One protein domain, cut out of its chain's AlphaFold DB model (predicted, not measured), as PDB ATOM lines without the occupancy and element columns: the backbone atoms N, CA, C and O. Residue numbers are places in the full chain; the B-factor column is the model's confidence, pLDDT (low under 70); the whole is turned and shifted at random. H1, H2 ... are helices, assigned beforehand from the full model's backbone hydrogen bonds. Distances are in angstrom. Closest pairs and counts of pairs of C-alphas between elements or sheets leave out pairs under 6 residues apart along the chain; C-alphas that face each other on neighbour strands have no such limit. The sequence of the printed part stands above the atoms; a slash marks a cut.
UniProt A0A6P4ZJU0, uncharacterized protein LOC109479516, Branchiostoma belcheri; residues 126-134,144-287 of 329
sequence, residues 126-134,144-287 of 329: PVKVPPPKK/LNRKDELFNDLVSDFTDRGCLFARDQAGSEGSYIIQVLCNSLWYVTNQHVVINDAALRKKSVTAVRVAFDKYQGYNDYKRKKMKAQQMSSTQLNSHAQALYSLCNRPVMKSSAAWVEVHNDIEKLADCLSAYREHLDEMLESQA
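AT A GLANCE: This is residues 126 to 134 and 144 to 287 of the 329 residues of the protein "uncharacterized protein LOC109479516" of Branchiostoma belcheri (UniProt A0A6P4ZJU0). One long helix, H7, has H5 packed side by side along it, H2 packs on H5, and H1 crosses H2. The short H3 and H4 lie close to H7, and H6 sits between H5 and H7 along the chain. The printed part has 153 residues with seven named helices, H1 to H7 in order, and no named strand: all helix, compact with a radius of gyration of the C-alphas of 16.2 A, elongated, spanning 56 by 34 by 23 A.

HOW THE PARTS SIT: Start at residues 128 to 129, paired antiparallel with residues 165 to 166. H1, residues 146 to 160, touches H2, residues 167 to 188, with H2's residues 178 to 186 alone, at a steep tilt of 55 degrees, opposite ways; the closest C-alphas, of Phe 151 and Cys 182, are 5.8 A apart. H2 has a kink of 31 degrees near residue 174. Its residues 177 to 184 alone touch H5, residues 233 to 247, closest at the C-alphas of Ser 184 and His 239, 5.5 A. H5 touches H7, residues 256 to 287, at a shallow tilt of 19 degrees, opposite ways; find their closest C-alphas at Ala 240 and Ala 269, 4.5 A. H3, residues 192 to 201, and H4, residues 210 to 215, are close to H7 but not clearly touching: the closest C-alphas are Ile 195 and Tyr 275, 7.0 A, and Ala 211 and Asp 264, 7.1 A. H6, residues 250 to 253, touches H7 only at the corner, closest at the C-alphas of Met 252 and Trp 258, 4.9 A. Every O i to N i+4 pair is within hydrogen-bond range in H1, H3, H5 and H7, but 14 of 18 in H2 and 0 of 2 in H4, where 2 of 3 O i to N i+3 pairs are; H6 is too short for an i+4 pair.

IN THESE COORDINATES: Find C-alpha 146 at (23.653, 34.604, -9.779), where H1 begins its 20.7 A. H2 runs 30.7 A, H5 21.1 A, and H7 46.6 A to C-alpha 287 at (38.892, 68.982, -12.747).

THE WHOLE: The C-alphas of Pro 126 and Ala 287 are the two farthest apart, 56.8 A. Residues 135 to 143 are not printed; C-alphas 134 and 144 are 8.3 A apart across this cut. The link from H4 to H5, residues 216 to 232, is long. The model's confidence is under 70 at residue 126.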
ATOM      1  N   PRO A 126      31.950  21.474  20.305       68.88
ATOM      2  CA  PRO A 126      31.951  22.663  19.474       68.88
ATOM      3  C   PRO A 126      31.818  22.202  18.021       68.88
ATOM      4  O   PRO A 126      32.788  22.204  17.263       68.88
ATOM      5  N   VAL A 127      30.630  21.716  17.646       81.81
ATOM      6  CA  VAL A 127      30.330  21.292  16.285       81.81
ATOM      7  C   VAL A 127      30.451  22.538  15.442       81.81
ATOM      8  O   VAL A 127      29.619  23.448  15.516       81.81
ATOM      9  N   LYS A 128      31.526  22.588  14.664       87.00
ATOM     10  CA  LYS A 128      31.694  23.647  13.696       87.00
ATOM     11  C   LYS A 128      30.896  23.290  12.456       87.00
ATOM     12  O   LYS A 128      31.025  22.188  11.928       87.00
ATOM     13  N   VAL A 129      30.065  24.215  12.006       90.62
ATOM     14  CA  VAL A 129      29.190  24.046  10.847       90.62
ATOM     15  C   VAL A 129      29.418  25.192   9.861       90.62
ATOM     16  O   VAL A 129      29.821  26.289  10.265       90.62
ATOM     17  N   PRO A 130      29.205  24.957   8.559       90.62
ATOM     18  CA  PRO A 130      29.217  26.033   7.583       90.62
ATOM     19  C   PRO A 130      27.977  26.931   7.744       90.62
ATOM     20  O   PRO A 130      26.952  26.478   8.266       90.62
ATOM     21  N   PRO A 131      28.030  28.189   7.272       90.25
ATOM     22  CA  PRO A 131      26.849  29.039   7.181       90.25
ATOM     23  C   PRO A 131      25.761  28.393   6.308       90.25
ATOM     24  O   PRO A 131      26.079  27.652   5.369       90.25
ATOM     25  N   PRO A 132      24.475  28.679   6.573       88.88
ATOM     26  CA  PRO A 132      23.391  28.158   5.754       88.88
ATOM     27  C   PRO A 132      23.514  28.673   4.314       88.88
ATOM     28  O   PRO A 132      23.622  29.875   4.065       88.88
ATOM     29  N   LYS A 133      23.480  27.749   3.348       90.56
ATOM     30  CA  LYS A 133      23.402  28.097   1.926       90.56
ATOM     31  C   LYS A 133      22.048  28.729   1.625       90.56
ATOM     32  O   LYS A 133      21.025  28.330   2.181       90.56
ATOM     33  N   LYS A 134      22.030  29.682   0.699       86.38
ATOM     34  CA  LYS A 134      20.783  30.248   0.193       86.38
ATOM     35  C   LYS A 134      20.089  29.237  -0.707       86.38
ATOM     36  O   LYS A 134      20.729  28.584  -1.530       86.38
ATOM     37  N   LEU A 144      18.797  29.411  -8.909       76.75
ATOM     38  CA  LEU A 144      19.271  30.457  -8.006       76.75
ATOM     39  C   LEU A 144      19.669  31.736  -8.759       76.75
ATOM     40  O   LEU A 144      20.231  31.708  -9.853       76.75
ATOM     41  N   ASN A 145      19.434  32.882  -8.122       86.38
ATOM     42  CA  ASN A 145      19.982  34.144  -8.596       86.38
ATOM     43  C   ASN A 145      21.519  34.059  -8.617       86.38
ATOM     44  O   ASN A 145      22.115  33.577  -7.661       86.38
ATOM     45  N   ARG A 146      22.180  34.603  -9.648       87.44
ATOM     46  CA  ARG A 146      23.653  34.604  -9.779       87.44
ATOM     47  C   ARG A 146      24.380  35.162  -8.556       87.44
ATOM     48  O   ARG A 146      25.472  34.716  -8.227       87.44
ATOM     49  N   LYS A 147      23.790  36.146  -7.874       89.50
ATOM     50  CA  LYS A 147      24.365  36.677  -6.630       89.50
ATOM     51  C   LYS A 147      24.293  35.661  -5.484       89.50
ATOM     52  O   LYS A 147      25.204  35.593  -4.668       89.50
ATOM     53  N   ASP A 148      23.226  34.871  -5.433       90.56
ATOM     54  CA  ASP A 148      23.064  33.810  -4.440       90.56
ATOM     55  C   ASP A 148      23.889  32.564  -4.806       90.56
ATOM     56  O   ASP A 148      24.380  31.890  -3.905       90.56
ATOM     57  N   GLU A 149      24.134  32.306  -6.097       91.19
ATOM     58  CA  GLU A 149      25.156  31.348  -6.550       91.19
ATOM     59  C   GLU A 149      26.543  31.758  -6.041       91.19
ATOM     60  O   GLU A 149      27.183  30.972  -5.353       91.19
ATOM     61  N   LEU A 150      26.956  33.018  -6.258       93.62
ATOM     62  CA  LEU A 150      28.225  33.542  -5.732       93.62
ATOM     63  C   LEU A 150      28.326  33.364  -4.212       93.62
ATOM     64  O   LEU A 150      29.370  32.972  -3.698       93.62
ATOM     65  N   PHE A 151      27.244  33.646  -3.485       94.44
ATOM     66  CA  PHE A 151      27.192  33.432  -2.041       94.44
ATOM     67  C   PHE A 151      27.416  31.956  -1.680       94.44
ATOM     68  O   PHE A 151      28.226  31.650  -0.809       94.44
ATOM     69  N   ASN A 152      26.729  31.032  -2.351       94.31
ATOM     70  CA  ASN A 152      26.844  29.598  -2.085       94.31
ATOM     71  C   ASN A 152      28.212  29.020  -2.467       94.31
ATOM     72  O   ASN A 152      28.695  28.102  -1.795       94.31
ATOM     73  N   ASP A 153      28.839  29.562  -3.508       94.56
ATOM     74  CA  ASP A 153      30.187  29.187  -3.923       94.56
ATOM     75  C   ASP A 153      31.216  29.681  -2.902       94.56
ATOM     76  O   ASP A 153      32.054  28.897  -2.467       94.56
ATOM     77  N   LEU A 154      31.063  30.909  -2.385       95.00
ATOM     78  CA  LEU A 154      31.870  31.406  -1.263       95.00
ATOM     79  C   LEU A 154      31.721  30.536  -0.008       95.00
ATOM     80  O   LEU A 154      32.720  30.205   0.626       95.00
ATOM     81  N   VAL A 155      30.495  30.127   0.347       95.12
ATOM     82  CA  VAL A 155      30.266  29.203   1.473       95.12
ATOM     83  C   VAL A 155      31.000  27.880   1.247       95.12
ATOM     84  O   VAL A 155      31.642  27.373   2.167       95.12
ATOM     85  N   SER A 156      30.917  27.320   0.040       94.94
ATOM     86  CA  SER A 156      31.559  26.040  -0.290       94.94
ATOM     87  C   SER A 156      33.081  26.164  -0.229       94.94
ATOM     88  O   SER A 156      33.727  25.387   0.462       94.94
ATOM     89  N   ASP A 157      33.637  27.223  -0.810       94.44
ATOM     90  CA  ASP A 157      35.072  27.492  -0.799       94.44
ATOM     91  C   ASP A 157      35.642  27.704   0.609       94.44
ATOM     92  O   ASP A 157      36.745  27.254   0.913       94.44
ATOM     93  N   PHE A 158      34.902  28.381   1.489       93.44
ATOM     94  CA  PHE A 158      35.304  28.549   2.887       93.44
ATOM     95  C   PHE A 158      35.225  27.222   3.644       93.44
ATOM     96  O   PHE A 158      36.111  26.913   4.442       93.44
ATOM     97  N   THR A 159      34.205  26.412   3.360       93.62
ATOM     98  CA  THR A 159      34.055  25.069   3.936       93.62
ATOM     99  C   THR A 159      35.225  24.171   3.534       93.62
ATOM    100  O   THR A 159      35.829  23.541   4.400       93.62
ATOM    101  N   ASP A 160      35.607  24.183   2.256       94.50
ATOM    102  CA  ASP A 160      36.709  23.383   1.711       94.50
ATOM    103  C   ASP A 160      38.075  23.806   2.275       94.50
ATOM    104  O   ASP A 160      38.964  22.978   2.466       94.50
ATOM    105  N   ARG A 161      38.233  25.091   2.619       92.31
ATOM    106  CA  ARG A 161      39.408  25.629   3.331       92.31
ATOM    107  C   ARG A 161      39.403  25.338   4.839       92.31
ATOM    108  O   ARG A 161      40.355  25.692   5.529       92.31
ATOM    109  N   GLY A 162      38.350  24.717   5.374       92.75
ATOM    110  CA  GLY A 162      38.207  24.430   6.806       92.75
ATOM    111  C   GLY A 162      37.769  25.631   7.657       92.75
ATOM    112  O   GLY A 162      37.852  25.583   8.887       92.75
ATOM    113  N   CYS A 163      37.280  26.706   7.034       93.31
ATOM    114  CA  CYS A 163      36.753  27.896   7.703       93.31
ATOM    115  C   CYS A 163      35.310  27.655   8.168       93.31
ATOM    116  O   CYS A 163      34.345  28.120   7.563       93.31
ATOM    117  N   LEU A 164      35.169  26.895   9.252       93.06
ATOM    118  CA  LEU A 164      33.879  26.577   9.863       93.06
ATOM    119  C   LEU A 164      33.597  27.475  11.077       93.06
ATOM    120  O   LEU A 164      34.523  27.922  11.763       93.06
ATOM    121  N   PHE A 165      32.314  27.693  11.364       91.56
ATOM    122  CA  PHE A 165      31.831  28.528  12.468       91.56
ATOM    123  C   PHE A 165      31.256  27.679  13.592       91.56
ATOM    124  O   PHE A 165      30.783  26.575  13.342       91.56
ATOM    125  N   ALA A 166      31.231  28.202  14.817       89.62
ATOM    126  CA  ALA A 166      30.408  27.606  15.864       89.62
ATOM    127  C   ALA A 166      28.925  27.613  15.438       89.62
ATOM    128  O   ALA A 166      28.488  28.487  14.684       89.62
ATOM    129  N   ARG A 167      28.155  26.609  15.868       86.00
ATOM    130  CA  ARG A 167      26.779  26.378  15.398       86.00
ATOM    131  C   ARG A 167      25.837  27.565  15.615       86.00
ATOM    132  O   ARG A 167      25.006  27.845  14.757       86.00
ATOM    133  N   ASP A 168      25.991  28.253  16.734       86.31
ATOM    134  CA  ASP A 168      25.284  29.477  17.115       86.31
ATOM    135  C   ASP A 168      25.706  30.702  16.280       86.31
ATOM    136  O   ASP A 168      24.887  31.568  15.970       86.31
ATOM    137  N   GLN A 169      26.968  30.753  15.856       88.69
ATOM    138  CA  GLN A 169      27.534  31.851  15.064       88.69
ATOM    139  C   GLN A 169      27.320  31.690  13.555       88.69
ATOM    140  O   GLN A 169      27.308  32.680  12.823       88.69
ATOM    141  N   ALA A 170      27.148  30.462  13.065       89.50
ATOM    142  CA  ALA A 170      27.075  30.173  11.634       89.50
ATOM    143  C   ALA A 170      25.926  30.915  10.931       89.50
ATOM    144  O   ALA A 170      26.109  31.434   9.831       89.50
ATOM    145  N   GLY A 171      24.756  30.993  11.576       87.38
ATOM    146  CA  GLY A 171      23.573  31.661  11.025       87.38
ATOM    147  C   GLY A 171      23.650  33.189  11.052       87.38
ATOM    148  O   GLY A 171      23.095  33.831  10.163       87.38
ATOM    149  N   SER A 172      24.356  33.762  12.027       91.00
ATOM    150  CA  SER A 172      24.442  35.206  12.256       91.00
ATOM    151  C   SER A 172      25.748  35.779  11.699       91.00
ATOM    152  O   SER A 172      25.784  36.322  10.595       91.00
ATOM    153  N   GLU A 173      26.842  35.622  12.439       91.19
ATOM    154  CA  GLU A 173      28.166  36.134  12.096       91.19
ATOM    155  C   GLU A 173      28.723  35.501  10.818       91.19
ATOM    156  O   GLU A 173      29.250  36.215   9.962       91.19
ATOM    157  N   GLY A 174      28.554  34.187  10.651       91.62
ATOM    158  CA  GLY A 174      29.009  33.482   9.455       91.62
ATOM    159  C   GLY A 174      28.321  33.987   8.191       91.62
ATOM    160  O   GLY A 174      28.987  34.388   7.236       91.62
ATOM    161  N   SER A 175      26.989  34.062   8.212       92.50
ATOM    162  CA  SER A 175      26.204  34.646   7.120       92.50
ATOM    163  C   SER A 175      26.602  36.092   6.826       92.50
ATOM    164  O   SER A 175      26.749  36.453   5.659       92.50
ATOM    165  N   TYR A 176      26.823  36.910   7.861       94.31
ATOM    166  CA  TYR A 176      27.225  38.310   7.707       94.31
ATOM    167  C   TYR A 176      28.581  38.454   7.003       94.31
ATOM    168  O   TYR A 176      28.696  39.225   6.050       94.31
ATOM    169  N   ILE A 177      29.593  37.682   7.418       95.06
ATOM    170  CA  ILE A 177      30.933  37.704   6.807       95.06
ATOM    171  C   ILE A 177      30.847  37.361   5.320       95.06
ATOM    172  O   ILE A 177      31.354  38.107   4.478       95.06
ATOM    173  N   ILE A 178      30.157  36.265   4.983       95.75
ATOM    174  CA  ILE A 178      30.006  35.844   3.588       95.75
ATOM    175  C   ILE A 178      29.186  36.867   2.795       95.75
ATOM    176  O   ILE A 178      29.502  37.142   1.641       95.75
ATOM    177  N   GLN A 179      28.169  37.484   3.397       95.38
ATOM    178  CA  GLN A 179      27.345  38.493   2.736       95.38
ATOM    179  C   GLN A 179      28.131  39.764   2.405       95.38
ATOM    180  O   GLN A 179      28.016  40.272   1.287       95.38
ATOM    181  N   VAL A 180      28.928  40.278   3.344       96.00
ATOM    182  CA  VAL A 180      29.773  41.458   3.111       96.00
ATOM    183  C   VAL A 180      30.797  41.163   2.017       96.00
ATOM    184  O   VAL A 180      30.905  41.934   1.063       96.00
ATOM    185  N   LEU A 181      31.474  40.013   2.088       95.50
ATOM    186  CA  LEU A 181      32.428  39.598   1.061       95.50
ATOM    187  C   LEU A 181      31.756  39.423  -0.308       95.50
ATOM    188  O   LEU A 181      32.257  39.923  -1.312       95.50
ATOM    189  N   CYS A 182      30.585  38.784  -0.347       95.12
ATOM    190  CA  CYS A 182      29.789  38.615  -1.558       95.12
ATOM    191  C   CYS A 182      29.401  39.962  -2.173       95.12
ATOM    192  O   CYS A 182      29.515  40.125  -3.383       95.12
ATOM    193  N   ASN A 183      28.971  40.938  -1.370       94.38
ATOM    194  CA  ASN A 183      28.610  42.267  -1.861       94.38
ATOM    195  C   ASN A 183      29.813  43.002  -2.464       94.38
ATOM    196  O   ASN A 183      29.693  43.558  -3.557       94.38
ATOM    197  N   SER A 184      30.960  42.976  -1.782       94.50
ATOM    198  CA  SER A 184      32.187  43.617  -2.264       94.50
ATOM    199  C   SER A 184      32.707  42.950  -3.537       94.50
ATOM    200  O   SER A 184      32.986  43.638  -4.517       94.50
ATOM    201  N   LEU A 185      32.750  41.615  -3.581       93.56
ATOM    202  CA  LEU A 185      33.140  40.887  -4.789       93.56
ATOM    203  C   LEU A 185      32.159  41.143  -5.928       93.56
ATOM    204  O   LEU A 185      32.593  41.479  -7.021       93.56
ATOM    205  N   TRP A 186      30.848  41.074  -5.682       92.00
ATOM    206  CA  TRP A 186      29.815  41.330  -6.690       92.00
ATOM    207  C   TRP A 186      29.996  42.678  -7.396       92.00
ATOM    208  O   TRP A 186      29.865  42.760  -8.621       92.00
ATOM    209  N   TYR A 187      30.328  43.721  -6.632       90.44
ATOM    210  CA  TYR A 187      30.596  45.054  -7.163       90.44
ATOM    211  C   TYR A 187      31.853  45.092  -8.044       90.44
ATOM    212  O   TYR A 187      31.864  45.737  -9.093       90.44
ATOM    213  N   VAL A 188      32.890  44.345  -7.664       90.00
ATOM    214  CA  VAL A 188      34.202  44.375  -8.318       90.00
ATOM    215  C   VAL A 188      34.294  43.391  -9.487       90.00
ATOM    216  O   VAL A 188      35.015  43.677 -10.433       90.00
ATOM    217  N   THR A 189      33.525  42.294  -9.495       84.94
ATOM    218  CA  THR A 189      33.638  41.141 -10.424       84.94
ATOM    219  C   THR A 189      33.837  41.485 -11.905       84.94
ATOM    220  O   THR A 189      34.577  40.795 -12.599       84.94
ATOM    221  N   ASN A 190      33.196  42.540 -12.415       83.25
ATOM    222  CA  ASN A 190      33.309  42.951 -13.824       83.25
ATOM    223  C   ASN A 190      34.513  43.847 -14.128       83.25
ATOM    224  O   ASN A 190      34.809  44.113 -15.289       83.25
ATOM    225  N   GLN A 191      35.146  44.368 -13.085       85.56
ATOM    226  CA  GLN A 191      36.177  45.394 -13.133       85.56
ATOM    227  C   GLN A 191      37.540  44.849 -12.685       85.56
ATOM    228  O   GLN A 191      38.498  45.614 -12.652       85.56
ATOM    229  N   HIS A 192      37.668  43.539 -12.408       87.81
ATOM    230  CA  HIS A 192      38.958  42.903 -12.085       87.81
ATOM    231  C   HIS A 192      40.013  43.235 -13.144       87.81
ATOM    232  O   HIS A 192      41.113  43.653 -12.806       87.81
ATOM    233  N   VAL A 193      39.653  43.118 -14.428       88.19
ATOM    234  CA  VAL A 193      40.557  43.432 -15.545       88.19
ATOM    235  C   VAL A 193      40.993  44.896 -15.504       88.19
ATOM    236  O   VAL A 193      42.172  45.179 -15.651       88.19
ATOM    237  N   VAL A 194      40.069  45.823 -15.240       89.69
ATOM    238  CA  VAL A 194      40.366  47.263 -15.211       89.69
ATOM    239  C   VAL A 194      41.287  47.623 -14.044       89.69
ATOM    240  O   VAL A 194      42.246  48.370 -14.229       89.69
ATOM    241  N   ILE A 195      41.034  47.068 -12.856       90.62
ATOM    242  CA  ILE A 195      41.875  47.283 -11.670       90.62
ATOM    243  C   ILE A 195      43.264  46.677 -11.889       90.62
ATOM    244  O   ILE A 195      44.270  47.330 -11.617       90.62
ATOM    245  N   ASN A 196      43.335  45.459 -12.430       91.56
ATOM    246  CA  ASN A 196      44.602  44.791 -12.712       91.56
ATOM    247  C   ASN A 196      45.404  45.539 -13.791       91.56
ATOM    248  O   ASN A 196      46.605  45.744 -13.624       91.56
ATOM    249  N   ASP A 197      44.753  46.031 -14.847       91.06
ATOM    250  CA  ASP A 197      45.390  46.873 -15.865       91.06
ATOM    251  C   ASP A 197      45.914  48.191 -15.278       91.06
ATOM    252  O   ASP A 197      46.988  48.663 -15.661       91.06
ATOM    253  N   ALA A 198      45.183  48.797 -14.336       89.31
ATOM    254  CA  ALA A 198      45.638  49.988 -13.627       89.31
ATOM    255  C   ALA A 198      46.850  49.690 -12.728       89.31
ATOM    256  O   ALA A 198      47.816  50.453 -12.756       89.31
ATOM    257  N   ALA A 199      46.849  48.559 -12.017       91.38
ATOM    258  CA  ALA A 199      47.971  48.093 -11.198       91.38
ATOM    259  C   ALA A 199      49.249  47.851 -12.021       91.38
ATOM    260  O   ALA A 199      50.353  48.139 -11.564       91.38
ATOM    261  N   LEU A 200      49.117  47.389 -13.270       91.44
ATOM    262  CA  LEU A 200      50.258  47.244 -14.182       91.44
ATOM    263  C   LEU A 200      50.863  48.593 -14.602       91.44
ATOM    264  O   LEU A 200      52.057  48.673 -14.888       91.44
ATOM    265  N   ARG A 201      50.053  49.656 -14.660       90.31
ATOM    266  CA  ARG A 201      50.476  50.986 -15.135       90.31
ATOM    267  C   ARG A 201      50.916  51.916 -14.008       90.31
ATOM    268  O   ARG A 201      51.762  52.780 -14.235       90.31
ATOM    269  N   LYS A 202      50.345  51.771 -12.812       89.25
ATOM    270  CA  LYS A 202      50.612  52.614 -11.643       89.25
ATOM    271  C   LYS A 202      50.996  51.761 -10.441       89.25
ATOM    272  O   LYS A 202      50.213  50.945  -9.979       89.25
ATOM    273  N   LYS A 203      52.161  52.060  -9.857       86.88
ATOM    274  CA  LYS A 203      52.662  51.393  -8.641       86.88
ATOM    275  C   LYS A 203      51.801  51.632  -7.396       86.88
ATOM    276  O   LYS A 203      51.911  50.861  -6.454       86.88
ATOM    277  N   SER A 204      50.995  52.697  -7.372       87.06
ATOM    278  CA  SER A 204      50.092  52.996  -6.254       87.06
ATOM    279  C   SER A 204      48.846  52.113  -6.239       87.06
ATOM    280  O   SER A 204      48.200  52.017  -5.206       87.06
ATOM    281  N   VAL A 205      48.507  51.449  -7.351       90.38
ATOM    282  CA  VAL A 205      47.335  50.574  -7.438       90.38
ATOM    283  C   VAL A 205      47.765  49.132  -7.203       90.38
ATOM    284  O   VAL A 205      48.698  48.635  -7.830       90.38
ATOM    285  N   THR A 206      47.050  48.440  -6.320       90.00
ATOM    286  CA  THR A 206      47.287  47.019  -6.041       90.00
ATOM    287  C   THR A 206      46.344  46.166  -6.885       90.00
ATOM    288  O   THR A 206      45.160  46.477  -6.995       90.00
ATOM    289  N   ALA A 207      46.861  45.095  -7.490       89.94
ATOM    290  CA  ALA A 207      46.057  44.142  -8.252       89.94
ATOM    291  C   ALA A 207      45.142  43.311  -7.336       89.94
ATOM    292  O   ALA A 207      45.465  43.059  -6.171       89.94
ATOM    293  N   VAL A 208      44.021  42.834  -7.879       88.62
ATOM    294  CA  VAL A 208      43.128  41.922  -7.159       88.62
ATOM    295  C   VAL A 208      43.864  40.613  -6.875       88.62
ATOM    296  O   VAL A 208      44.576  40.072  -7.719       88.62
ATOM    297  N   ARG A 209      43.710  40.095  -5.654       85.38
ATOM    298  CA  ARG A 209      44.394  38.872  -5.230       85.38
ATOM    299  C   ARG A 209      43.875  37.657  -6.007       85.38
ATOM    300  O   ARG A 209      42.668  37.453  -6.102       85.38
ATOM    301  N   VAL A 210      44.797  36.782  -6.414       87.19
ATOM    302  CA  VAL A 210      44.521  35.549  -7.186       87.19
ATOM    303  C   VAL A 210      43.462  34.651  -6.536       87.19
ATOM    304  O   VAL A 210      42.681  33.996  -7.221       87.19
ATOM    305  N   ALA A 211      43.370  34.662  -5.202       87.88
ATOM    306  CA  ALA A 211      42.359  33.918  -4.449       87.88
ATOM    307  C   ALA A 211      40.910  34.257  -4.856       87.88
ATOM    308  O   ALA A 211      40.023  33.417  -4.687       87.88
ATOM    309  N   PHE A 212      40.676  35.459  -5.394       90.31
ATOM    310  CA  PHE A 212      39.361  35.940  -5.804       90.31
ATOM    311  C   PHE A 212      39.129  35.924  -7.321       90.31
ATOM    312  O   PHE A 212      38.026  36.242  -7.762       90.31
ATOM    313  N   ASP A 213      40.111  35.521  -8.134       86.69
ATOM    314  CA  ASP A 213      39.972  35.542  -9.598       86.69
ATOM    315  C   ASP A 213      38.919  34.565 -10.122       86.69
ATOM    316  O   ASP A 213      38.272  34.826 -11.135       86.69
ATOM    317  N   LYS A 214      38.671  33.476  -9.394       89.50
ATOM    318  CA  LYS A 214      37.619  32.511  -9.739       89.50
ATOM    319  C   LYS A 214      36.199  33.074  -9.649       89.50
ATOM    320  O   LYS A 214      35.293  32.503 -10.242       89.50
ATOM    321  N   TYR A 215      35.999  34.190  -8.944       89.88
ATOM    322  CA  TYR A 215      34.682  34.816  -8.800       89.88
ATOM    323  C   TYR A 215      34.388  35.852  -9.892       89.88
ATOM    324  O   TYR A 215      33.423  36.608  -9.793       89.88
ATOM    325  N   GLN A 216      35.200  35.925 -10.948       86.12
ATOM    326  CA  GLN A 216      34.923  36.803 -12.080       86.12
ATOM    327  C   GLN A 216      33.714  36.304 -12.896       86.12
ATOM    328  O   GLN A 216      33.479  35.108 -13.043       86.12
ATOM    329  N   GLY A 217      32.930  37.234 -13.452       82.50
ATOM    330  CA  GLY A 217      31.850  36.918 -14.400       82.50
ATOM    331  C   GLY A 217      30.458  36.644 -13.808       82.50
ATOM    332  O   GLY A 217      29.496  36.557 -14.571       82.50
ATOM    333  N   TYR A 218      30.295  36.596 -12.480       84.38
ATOM    334  CA  TYR A 218      28.966  36.429 -11.859       84.38
ATOM    335  C   TYR A 218      28.008  37.589 -12.173       84.38
ATOM    336  O   TYR A 218      26.801  37.385 -12.335       84.38
ATOM    337  N   ASN A 219      28.531  38.810 -12.311       81.00
ATOM    338  CA  ASN A 219      27.744  40.000 -12.620       81.00
ATOM    339  C   ASN A 219      27.826  40.418 -14.101       81.00
ATOM    340  O   ASN A 219      27.847  41.604 -14.391       81.00
ATOM    341  N   ASP A 220      27.849  39.499 -15.064       78.94
ATOM    342  CA  ASP A 220      28.027  39.852 -16.482       78.94
ATOM    343  C   ASP A 220      26.945  40.828 -17.020       78.94
ATOM    344  O   ASP A 220      25.810  40.451 -17.343       78.94
ATOM    345  N   TYR A 221      27.300  42.114 -17.127       71.12
ATOM    346  CA  TYR A 221      26.404  43.177 -17.597       71.12
ATOM    347  C   TYR A 221      26.080  43.041 -19.090       71.12
ATOM    348  O   TYR A 221      25.009  43.476 -19.522       71.12
ATOM    349  N   LYS A 222      26.963  42.398 -19.874       70.38
ATOM    350  CA  LYS A 222      26.746  42.170 -21.309       70.38
ATOM    351  C   LYS A 222      25.590  41.202 -21.513       70.38
ATOM    352  O   LYS A 222      24.714  41.461 -22.335       70.38
ATOM    353  N   ARG A 223      25.520  40.143 -20.700       70.50
ATOM    354  CA  ARG A 223      24.381  39.205 -20.697       70.50
ATOM    355  C   ARG A 223      23.078  39.876 -20.286       70.50
ATOM    356  O   ARG A 223      22.035  39.587 -20.862       70.50
ATOM    357  N   LYS A 224      23.143  40.805 -19.329       71.25
ATOM    358  CA  LYS A 224      21.978  41.570 -18.864       71.25
ATOM    359  C   LYS A 224      21.546  42.678 -19.833       71.25
ATOM    360  O   LYS A 224      20.540  43.328 -19.571       71.25
ATOM    361  N   LYS A 225      22.279  42.907 -20.936       75.31
ATOM    362  CA  LYS A 225      22.073  44.035 -21.867       75.31
ATOM    363  C   LYS A 225      22.008  45.389 -21.140       75.31
ATOM    364  O   LYS A 225      21.290  46.293 -21.556       75.31
ATOM    365  N   MET A 226      22.745  45.516 -20.037       74.38
ATOM    366  CA  MET A 226      22.798  46.728 -19.222       74.38
ATOM    367  C   MET A 226      24.101  47.480 -19.467       74.38
ATOM    368  O   MET A 226      25.110  46.900 -19.873       74.38
ATOM    369  N   LYS A 227      24.092  48.788 -19.199       71.88
ATOM    370  CA  LYS A 227      25.322  49.584 -19.189       71.88
ATOM    371  C   LYS A 227      26.231  49.073 -18.069       71.88
ATOM    372  O   LYS A 227      25.752  48.783 -16.974       71.88
ATOM    373  N   ALA A 228      27.530  48.978 -18.346       72.69
ATOM    374  CA  ALA A 228      28.515  48.660 -17.320       72.69
ATOM    375  C   ALA A 228      28.397  49.670 -16.170       72.69
ATOM    376  O   ALA A 228      28.420  50.883 -16.405       72.69
ATOM    377  N   GLN A 229      28.261  49.170 -14.943       77.56
ATOM    378  CA  GLN A 229      28.294  50.020 -13.762       77.56
ATOM    379  C   GLN A 229      29.684  50.652 -13.668       77.56
ATOM    380  O   GLN A 229      30.697  49.947 -13.649       77.56
ATOM    381  N   GLN A 230      29.725  51.983 -13.662       82.50
ATOM    382  CA  GLN A 230      30.954  52.717 -13.397       82.50
ATOM    383  C   GLN A 230      31.292  52.596 -11.915       82.50
ATOM    384  O   GLN A 230      30.402  52.666 -11.066       82.50
ATOM    385  N   MET A 231      32.574  52.403 -11.612       87.06
ATOM    386  CA  MET A 231      33.029  52.364 -10.231       87.06
ATOM    387  C   MET A 231      33.042  53.777  -9.655       87.06
ATOM    388  O   MET A 231      33.736  54.648 -10.173       87.06
ATOM    389  N   SER A 232      32.289  53.993  -8.580       90.56
ATOM    390  CA  SER A 232      32.365  55.212  -7.778       90.56
ATOM    391  C   SER A 232      33.402  55.065  -6.665       90.56
ATOM    392  O   SER A 232      33.445  54.027  -5.995       90.56
ATOM    393  N   SER A 233      34.166  56.134  -6.418       91.44
ATOM    394  CA  SER A 233      35.060  56.271  -5.261       91.44
ATOM    395  C   SER A 233      34.312  56.056  -3.936       91.44
ATOM    396  O   SER A 233      34.751  55.288  -3.082       91.44
ATOM    397  N   THR A 234      33.100  56.609  -3.796       92.75
ATOM    398  CA  THR A 234      32.295  56.467  -2.569       92.75
ATOM    399  C   THR A 234      31.904  55.017  -2.280       92.75
ATOM    400  O   THR A 234      32.025  54.555  -1.146       92.75
ATOM    401  N   GLN A 235      31.482  54.275  -3.308       93.19
ATOM    402  CA  GLN A 235      31.104  52.865  -3.176       93.19
ATOM    403  C   GLN A 235      32.326  51.982  -2.913       93.19
ATOM    404  O   GLN A 235      32.262  51.098  -2.063       93.19
ATOM    405  N   LEU A 236      33.455  52.249  -3.580       93.94
ATOM    406  CA  LEU A 236      34.716  51.559  -3.303       93.94
ATOM    407  C   LEU A 236      35.155  51.738  -1.854       93.94
ATOM    408  O   LEU A 236      35.485  50.755  -1.196       93.94
ATOM    409  N   ASN A 237      35.099  52.971  -1.347       95.06
ATOM    410  CA  ASN A 237      35.448  53.266   0.034       95.06
ATOM    411  C   ASN A 237      34.519  52.549   1.022       95.06
ATOM    412  O   ASN A 237      34.990  51.955   1.988       95.06
ATOM    413  N   SER A 238      33.208  52.550   0.762       96.06
ATOM    414  CA  SER A 238      32.233  51.832   1.591       96.06
ATOM    415  C   SER A 238      32.522  50.326   1.638       96.06
ATOM    416  O   SER A 238      32.558  49.738   2.719       96.06
ATOM    417  N   HIS A 239      32.813  49.706   0.489       96.00
ATOM    418  CA  HIS A 239      33.185  48.293   0.426       96.00
ATOM    419  C   HIS A 239      34.527  48.003   1.111       96.00
ATOM    420  O   HIS A 239      34.622  47.015   1.836       96.00
ATOM    421  N   ALA A 240      35.539  48.856   0.938       96.19
ATOM    422  CA  ALA A 240      36.833  48.713   1.609       96.19
ATOM    423  C   ALA A 240      36.680  48.780   3.139       96.19
ATOM    424  O   ALA A 240      37.140  47.888   3.847       96.19
ATOM    425  N   GLN A 241      35.950  49.777   3.653       96.88
ATOM    426  CA  GLN A 241      35.668  49.920   5.086       96.88
ATOM    427  C   GLN A 241      34.885  48.728   5.647       96.88
ATOM    428  O   GLN A 241      35.192  48.248   6.739       96.88
ATOM    429  N   ALA A 242      33.910  48.211   4.893       96.06
ATOM    430  CA  ALA A 242      33.177  47.013   5.279       96.06
ATOM    431  C   ALA A 242      34.084  45.774   5.347       96.06
ATOM    432  O   ALA A 242      33.907  44.945   6.231       96.06
ATOM    433  N   LEU A 243      35.076  45.642   4.462       96.75
ATOM    434  CA  LEU A 243      36.041  44.539   4.526       96.75
ATOM    435  C   LEU A 243      37.014  44.698   5.705       96.75
ATOM    436  O   LEU A 243      37.238  43.730   6.428       96.75
ATOM    437  N   TYR A 244      37.524  45.905   5.974       97.12
ATOM    438  CA  TYR A 244      38.359  46.144   7.160       97.12
ATOM    439  C   TYR A 244      37.611  45.865   8.468       97.12
ATOM    440  O   TYR A 244      38.192  45.333   9.416       97.12
ATOM    441  N   SER A 245      36.309  46.166   8.533       95.62
ATOM    442  CA  SER A 245      35.504  45.835   9.713       95.62
ATOM    443  C   SER A 245      35.369  44.321   9.919       95.62
ATOM    444  O   SER A 245      35.343  43.873  11.067       95.62
ATOM    445  N   LEU A 246      35.374  43.518   8.843       94.69
ATOM    446  CA  LEU A 246      35.450  42.058   8.947       94.69
ATOM    447  C   LEU A 246      36.788  41.593   9.527       94.69
ATOM    448  O   LEU A 246      36.789  40.717  10.390       94.69
ATOM    449  N   CYS A 247      37.910  42.174   9.091       94.25
ATOM    450  CA  CYS A 247      39.247  41.801   9.573       94.25
ATOM    451  C   CYS A 247      39.405  41.994  11.091       94.25
ATOM    452  O   CYS A 247      40.109  41.233  11.755       94.25
ATOM    453  N   ASN A 248      38.687  42.962  11.665       93.00
ATOM    454  CA  ASN A 248      38.691  43.224  13.104       93.00
ATOM    455  C   ASN A 248      37.897  42.200  13.929       93.00
ATOM    456  O   ASN A 248      37.964  42.229  15.161       93.00
ATOM    457  N   ARG A 249      37.149  41.289  13.295       92.88
ATOM    458  CA  ARG A 249      36.346  40.306  14.024       92.88
ATOM    459  C   ARG A 249      37.215  39.223  14.674       92.88
ATOM    460  O   ARG A 249      38.120  38.699  14.023       92.88
ATOM    461  N   PRO A 250      36.914  38.798  15.919       90.88
ATOM    462  CA  PRO A 250      37.710  37.788  16.622       90.88
ATOM    463  C   PRO A 250      37.840  36.461  15.863       90.88
ATOM    464  O   PRO A 250      38.893  35.825  15.902       90.88
ATOM    465  N   VAL A 251      36.796  36.062  15.124       91.31
ATOM    466  CA  VAL A 251      36.781  34.813  14.347       91.31
ATOM    467  C   VAL A 251      37.913  34.742  13.318       91.31
ATOM    468  O   VAL A 251      38.481  33.668  13.120       91.31
ATOM    469  N   MET A 252      38.332  35.880  12.756       92.19
ATOM    470  CA  MET A 252      39.410  35.961  11.763       92.19
ATOM    471  C   MET A 252      40.781  35.558  12.322       92.19
ATOM    472  O   MET A 252      41.677  35.190  11.570       92.19
ATOM    473  N   LYS A 253      40.944  35.579  13.649       91.88
ATOM    474  CA  LYS A 253      42.185  35.202  14.347       91.88
ATOM    475  C   LYS A 253      42.088  33.838  15.039       91.88
ATOM    476  O   LYS A 253      43.020  33.429  15.722       91.88
ATOM    477  N   SER A 254      40.965  33.133  14.883       90.19
ATOM    478  CA  SER A 254      40.653  31.923  15.658       90.19
ATOM    479  C   SER A 254      41.395  30.659  15.206       90.19
ATOM    480  O   SER A 254      41.546  29.723  15.988       90.19
ATOM    481  N   SER A 255      41.829  30.588  13.945       93.12
ATOM    482  CA  SER A 255      42.509  29.414  13.383       93.12
ATOM    483  C   SER A 255      43.411  29.799  12.213       93.12
ATOM    484  O   SER A 255      43.196  30.843  11.602       93.12
ATOM    485  N   ALA A 256      44.370  28.941  11.856       94.25
ATOM    486  CA  ALA A 256      45.274  29.185  10.728       94.25
ATOM    487  C   ALA A 256      44.524  29.424   9.401       94.25
ATOM    488  O   ALA A 256      44.837  30.377   8.694       94.25
ATOM    489  N   ALA A 257      43.475  28.642   9.118       94.44
ATOM    490  CA  ALA A 257      42.635  28.833   7.932       94.44
ATOM    491  C   ALA A 257      41.953  30.213   7.925       94.44
ATOM    492  O   ALA A 257      41.926  30.909   6.911       94.44
ATOM    493  N   TRP A 258      41.457  30.651   9.087       94.50
ATOM    494  CA  TRP A 258      40.876  31.986   9.248       94.50
ATOM    495  C   TRP A 258      41.907  33.110   9.089       94.50
ATOM    496  O   TRP A 258      41.571  34.140   8.515       94.50
ATOM    497  N   VAL A 259      43.161  32.904   9.502       95.31
ATOM    498  CA  VAL A 259      44.253  33.875   9.307       95.31
ATOM    499  C   VAL A 259      44.625  34.018   7.826       95.31
ATOM    500  O   VAL A 259      44.907  35.121   7.356       95.31
ATOM    501  N   GLU A 260      44.596  32.935   7.050       94.56
ATOM    502  CA  GLU A 260      44.797  33.021   5.597       94.56
ATOM    503  C   GLU A 260      43.676  33.811   4.919       94.56
ATOM    504  O   GLU A 260      43.950  34.714   4.124       94.56
ATOM    505  N   VAL A 261      42.424  33.526   5.291       94.44
ATOM    506  CA  VAL A 261      41.248  34.265   4.815       94.44
ATOM    507  C   VAL A 261      41.297  35.731   5.240       94.44
ATOM    508  O   VAL A 261      41.009  36.602   4.423       94.44
ATOM    509  N   HIS A 262      41.711  36.027   6.473       95.38
ATOM    510  CA  HIS A 262      41.945  37.390   6.947       95.38
ATOM    511  C   HIS A 262      42.895  38.129   6.007       95.38
ATOM    512  O   HIS A 262      42.556  39.187   5.488       95.38
ATOM    513  N   ASN A 263      44.054  37.533   5.719       95.31
ATOM    514  CA  ASN A 263      45.040  38.140   4.832       95.31
ATOM    515  C   ASN A 263      44.495  38.298   3.404       95.31
ATOM    516  O   ASN A 263      44.866  39.239   2.702       95.31
ATOM    517  N   ASP A 264      43.691  37.348   2.910       94.94
ATOM    518  CA  ASP A 264      43.015  37.462   1.611       94.94
ATOM    519  C   ASP A 264      42.098  38.699   1.593       94.94
ATOM    520  O   ASP A 264      42.222  39.534   0.694       94.94
ATOM    521  N   ILE A 265      41.227  38.834   2.597       95.81
ATOM    522  CA  ILE A 265      40.247  39.922   2.729       95.81
ATOM    523  C   ILE A 265      40.932  41.279   2.920       95.81
ATOM    524  O   ILE A 265      40.538  42.246   2.274       95.81
ATOM    525  N   GLU A 266      41.967  41.353   3.752       95.88
ATOM    526  CA  GLU A 266      42.731  42.578   4.004       95.88
ATOM    527  C   GLU A 266      43.377  43.101   2.717       95.88
ATOM    528  O   GLU A 266      43.159  44.248   2.341       95.88
ATOM    529  N   LYS A 267      44.043  42.229   1.946       95.19
ATOM    530  CA  LYS A 267      44.614  42.628   0.649       95.19
ATOM    531  C   LYS A 267      43.554  43.052  -0.363       95.19
ATOM    532  O   LYS A 267      43.829  43.889  -1.222       95.19
ATOM    533  N   LEU A 268      42.356  42.465  -0.304       95.44
ATOM    534  CA  LEU A 268      41.239  42.930  -1.121       95.44
ATOM    535  C   LEU A 268      40.800  44.335  -0.683       95.44
ATOM    536  O   LEU A 268      40.593  45.183  -1.542       95.44
ATOM    537  N   ALA A 269      40.708  44.604   0.620       96.12
ATOM    538  CA  ALA A 269      40.380  45.929   1.143       96.12
ATOM    539  C   ALA A 269      41.422  46.984   0.727       96.12
ATOM    540  O   ALA A 269      41.040  48.029   0.195       96.12
ATOM    541  N   ASP A 270      42.714  46.669   0.858       95.25
ATOM    542  CA  ASP A 270      43.824  47.522   0.413       95.25
ATOM    543  C   ASP A 270      43.739  47.812  -1.089       95.25
ATOM    544  O   ASP A 270      43.874  48.957  -1.517       95.25
ATOM    545  N   CYS A 271      43.453  46.787  -1.901       94.88
ATOM    546  CA  CYS A 271      43.245  46.930  -3.341       94.88
ATOM    547  C   CYS A 271      42.115  47.922  -3.657       94.88
ATOM    548  O   CYS A 271      42.296  48.815  -4.490       94.88
ATOM    549  N   LEU A 272      40.973  47.819  -2.968       95.38
ATOM    550  CA  LEU A 272      39.850  48.738  -3.172       95.38
ATOM    551  C   LEU A 272      40.169  50.163  -2.711       95.38
ATOM    552  O   LEU A 272      39.787  51.111  -3.399       95.38
ATOM    553  N   SER A 273      40.877  50.321  -1.591       96.00
ATOM    554  CA  SER A 273      41.288  51.634  -1.083       96.00
ATOM    555  C   SER A 273      42.292  52.313  -2.017       96.00
ATOM    556  O   SER A 273      42.096  53.459  -2.412       96.00
ATOM    557  N   ALA A 274      43.313  51.580  -2.463       95.06
ATOM    558  CA  ALA A 274      44.314  52.071  -3.406       95.06
ATOM    559  C   ALA A 274      43.693  52.465  -4.756       95.06
ATOM    560  O   ALA A 274      44.028  53.491  -5.349       95.06
ATOM    561  N   TYR A 275      42.749  51.662  -5.257       95.06
ATOM    562  CA  TYR A 275      42.059  51.989  -6.501       95.06
ATOM    563  C   TYR A 275      41.120  53.195  -6.345       95.06
ATOM    564  O   TYR A 275      41.005  54.006  -7.262       95.06
ATOM    565  N   ARG A 276      40.485  53.359  -5.179       95.06
ATOM    566  CA  ARG A 276      39.706  54.559  -4.846       95.06
ATOM    567  C   ARG A 276      40.578  55.817  -4.890       95.06
ATOM    568  O   ARG A 276      40.200  56.764  -5.572       95.06
ATOM    569  N   GLU A 277      41.736  55.813  -4.235       94.38
ATOM    570  CA  GLU A 277      42.681  56.941  -4.281       94.38
ATOM    571  C   GLU A 277      43.095  57.264  -5.720       94.38
ATOM    572  O   GLU A 277      43.078  58.421  -6.136       94.38
ATOM    573  N   HIS A 278      43.360  56.235  -6.530       93.56
ATOM    574  CA  HIS A 278      43.656  56.428  -7.944       93.56
ATOM    575  C   HIS A 278      42.509  57.114  -8.708       93.56
ATOM    576  O   HIS A 278      42.776  57.973  -9.556       93.56
ATOM    577  N   LEU A 279      41.252  56.745  -8.443       92.62
ATOM    578  CA  LEU A 279      40.099  57.401  -9.061       92.62
ATOM    579  C   LEU A 279      39.969  58.858  -8.610       92.62
ATOM    580  O   LEU A 279      39.726  59.718  -9.456       92.62
ATOM    581  N   ASP A 280      40.175  59.143  -7.324       93.31
ATOM    582  CA  ASP A 280      40.129  60.505  -6.783       93.31
ATOM    583  C   ASP A 280      41.213  61.387  -7.441       93.31
ATOM    584  O   ASP A 280      40.900  62.466  -7.948       93.31
ATOM    585  N   GLU A 281      42.449  60.889  -7.581       92.31
ATOM    586  CA  GLU A 281      43.529  61.576  -8.314       92.31
ATOM    587  C   GLU A 281      43.162  61.862  -9.779       92.31
ATOM    588  O   GLU A 281      43.510  62.911 -10.333       92.31
ATOM    589  N   MET A 282      42.507  60.905 -10.449       90.25
ATOM    590  CA  MET A 282      42.087  61.068 -11.841       90.25
ATOM    591  C   MET A 282      41.014  62.142 -11.978       90.25
ATOM    592  O   MET A 282      41.097  62.960 -12.896       90.25
ATOM    593  N   LEU A 283      40.035  62.144 -11.075       90.94
ATOM    594  CA  LEU A 283      38.963  63.132 -11.047       90.94
ATOM    595  C   LEU A 283      39.509  64.527 -10.744       90.94
ATOM    596  O   LEU A 283      39.165  65.473 -11.448       90.94
ATOM    597  N   GLU A 284      40.416  64.653  -9.777       91.81
ATOM    598  CA  GLU A 284      41.064  65.923  -9.451       91.81
ATOM    599  C   GLU A 284      41.920  66.433 -10.620       91.81
ATOM    600  O   GLU A 284      41.837  67.598 -11.007       91.81
ATOM    601  N   SER A 285      42.702  65.550 -11.249       88.88
ATOM    602  CA  SER A 285      43.498  65.897 -12.433       88.88
ATOM    603  C   SER A 285      42.622  66.347 -13.600       88.88
ATOM    604  O   SER A 285      43.007  67.231 -14.365       88.88
ATOM    605  N   GLN A 286      41.451  65.732 -13.764       88.44
ATOM    606  CA  GLN A 286      40.487  66.120 -14.782       88.44
ATOM    607  C   GLN A 286      39.841  67.471 -14.451       88.44
ATOM    608  O   GLN A 286      39.761  68.316 -15.338       88.44
ATOM    609  N   ALA A 287      39.443  67.705 -13.198       89.44
ATOM    610  CA  ALA A 287      38.892  68.982 -12.747       89.44
ATOM    611  C   ALA A 287      39.882  70.132 -12.987       89.44
ATOM    612  O   ALA A 287      39.538  71.093 -13.670       89.44
TER     613      ALA A 287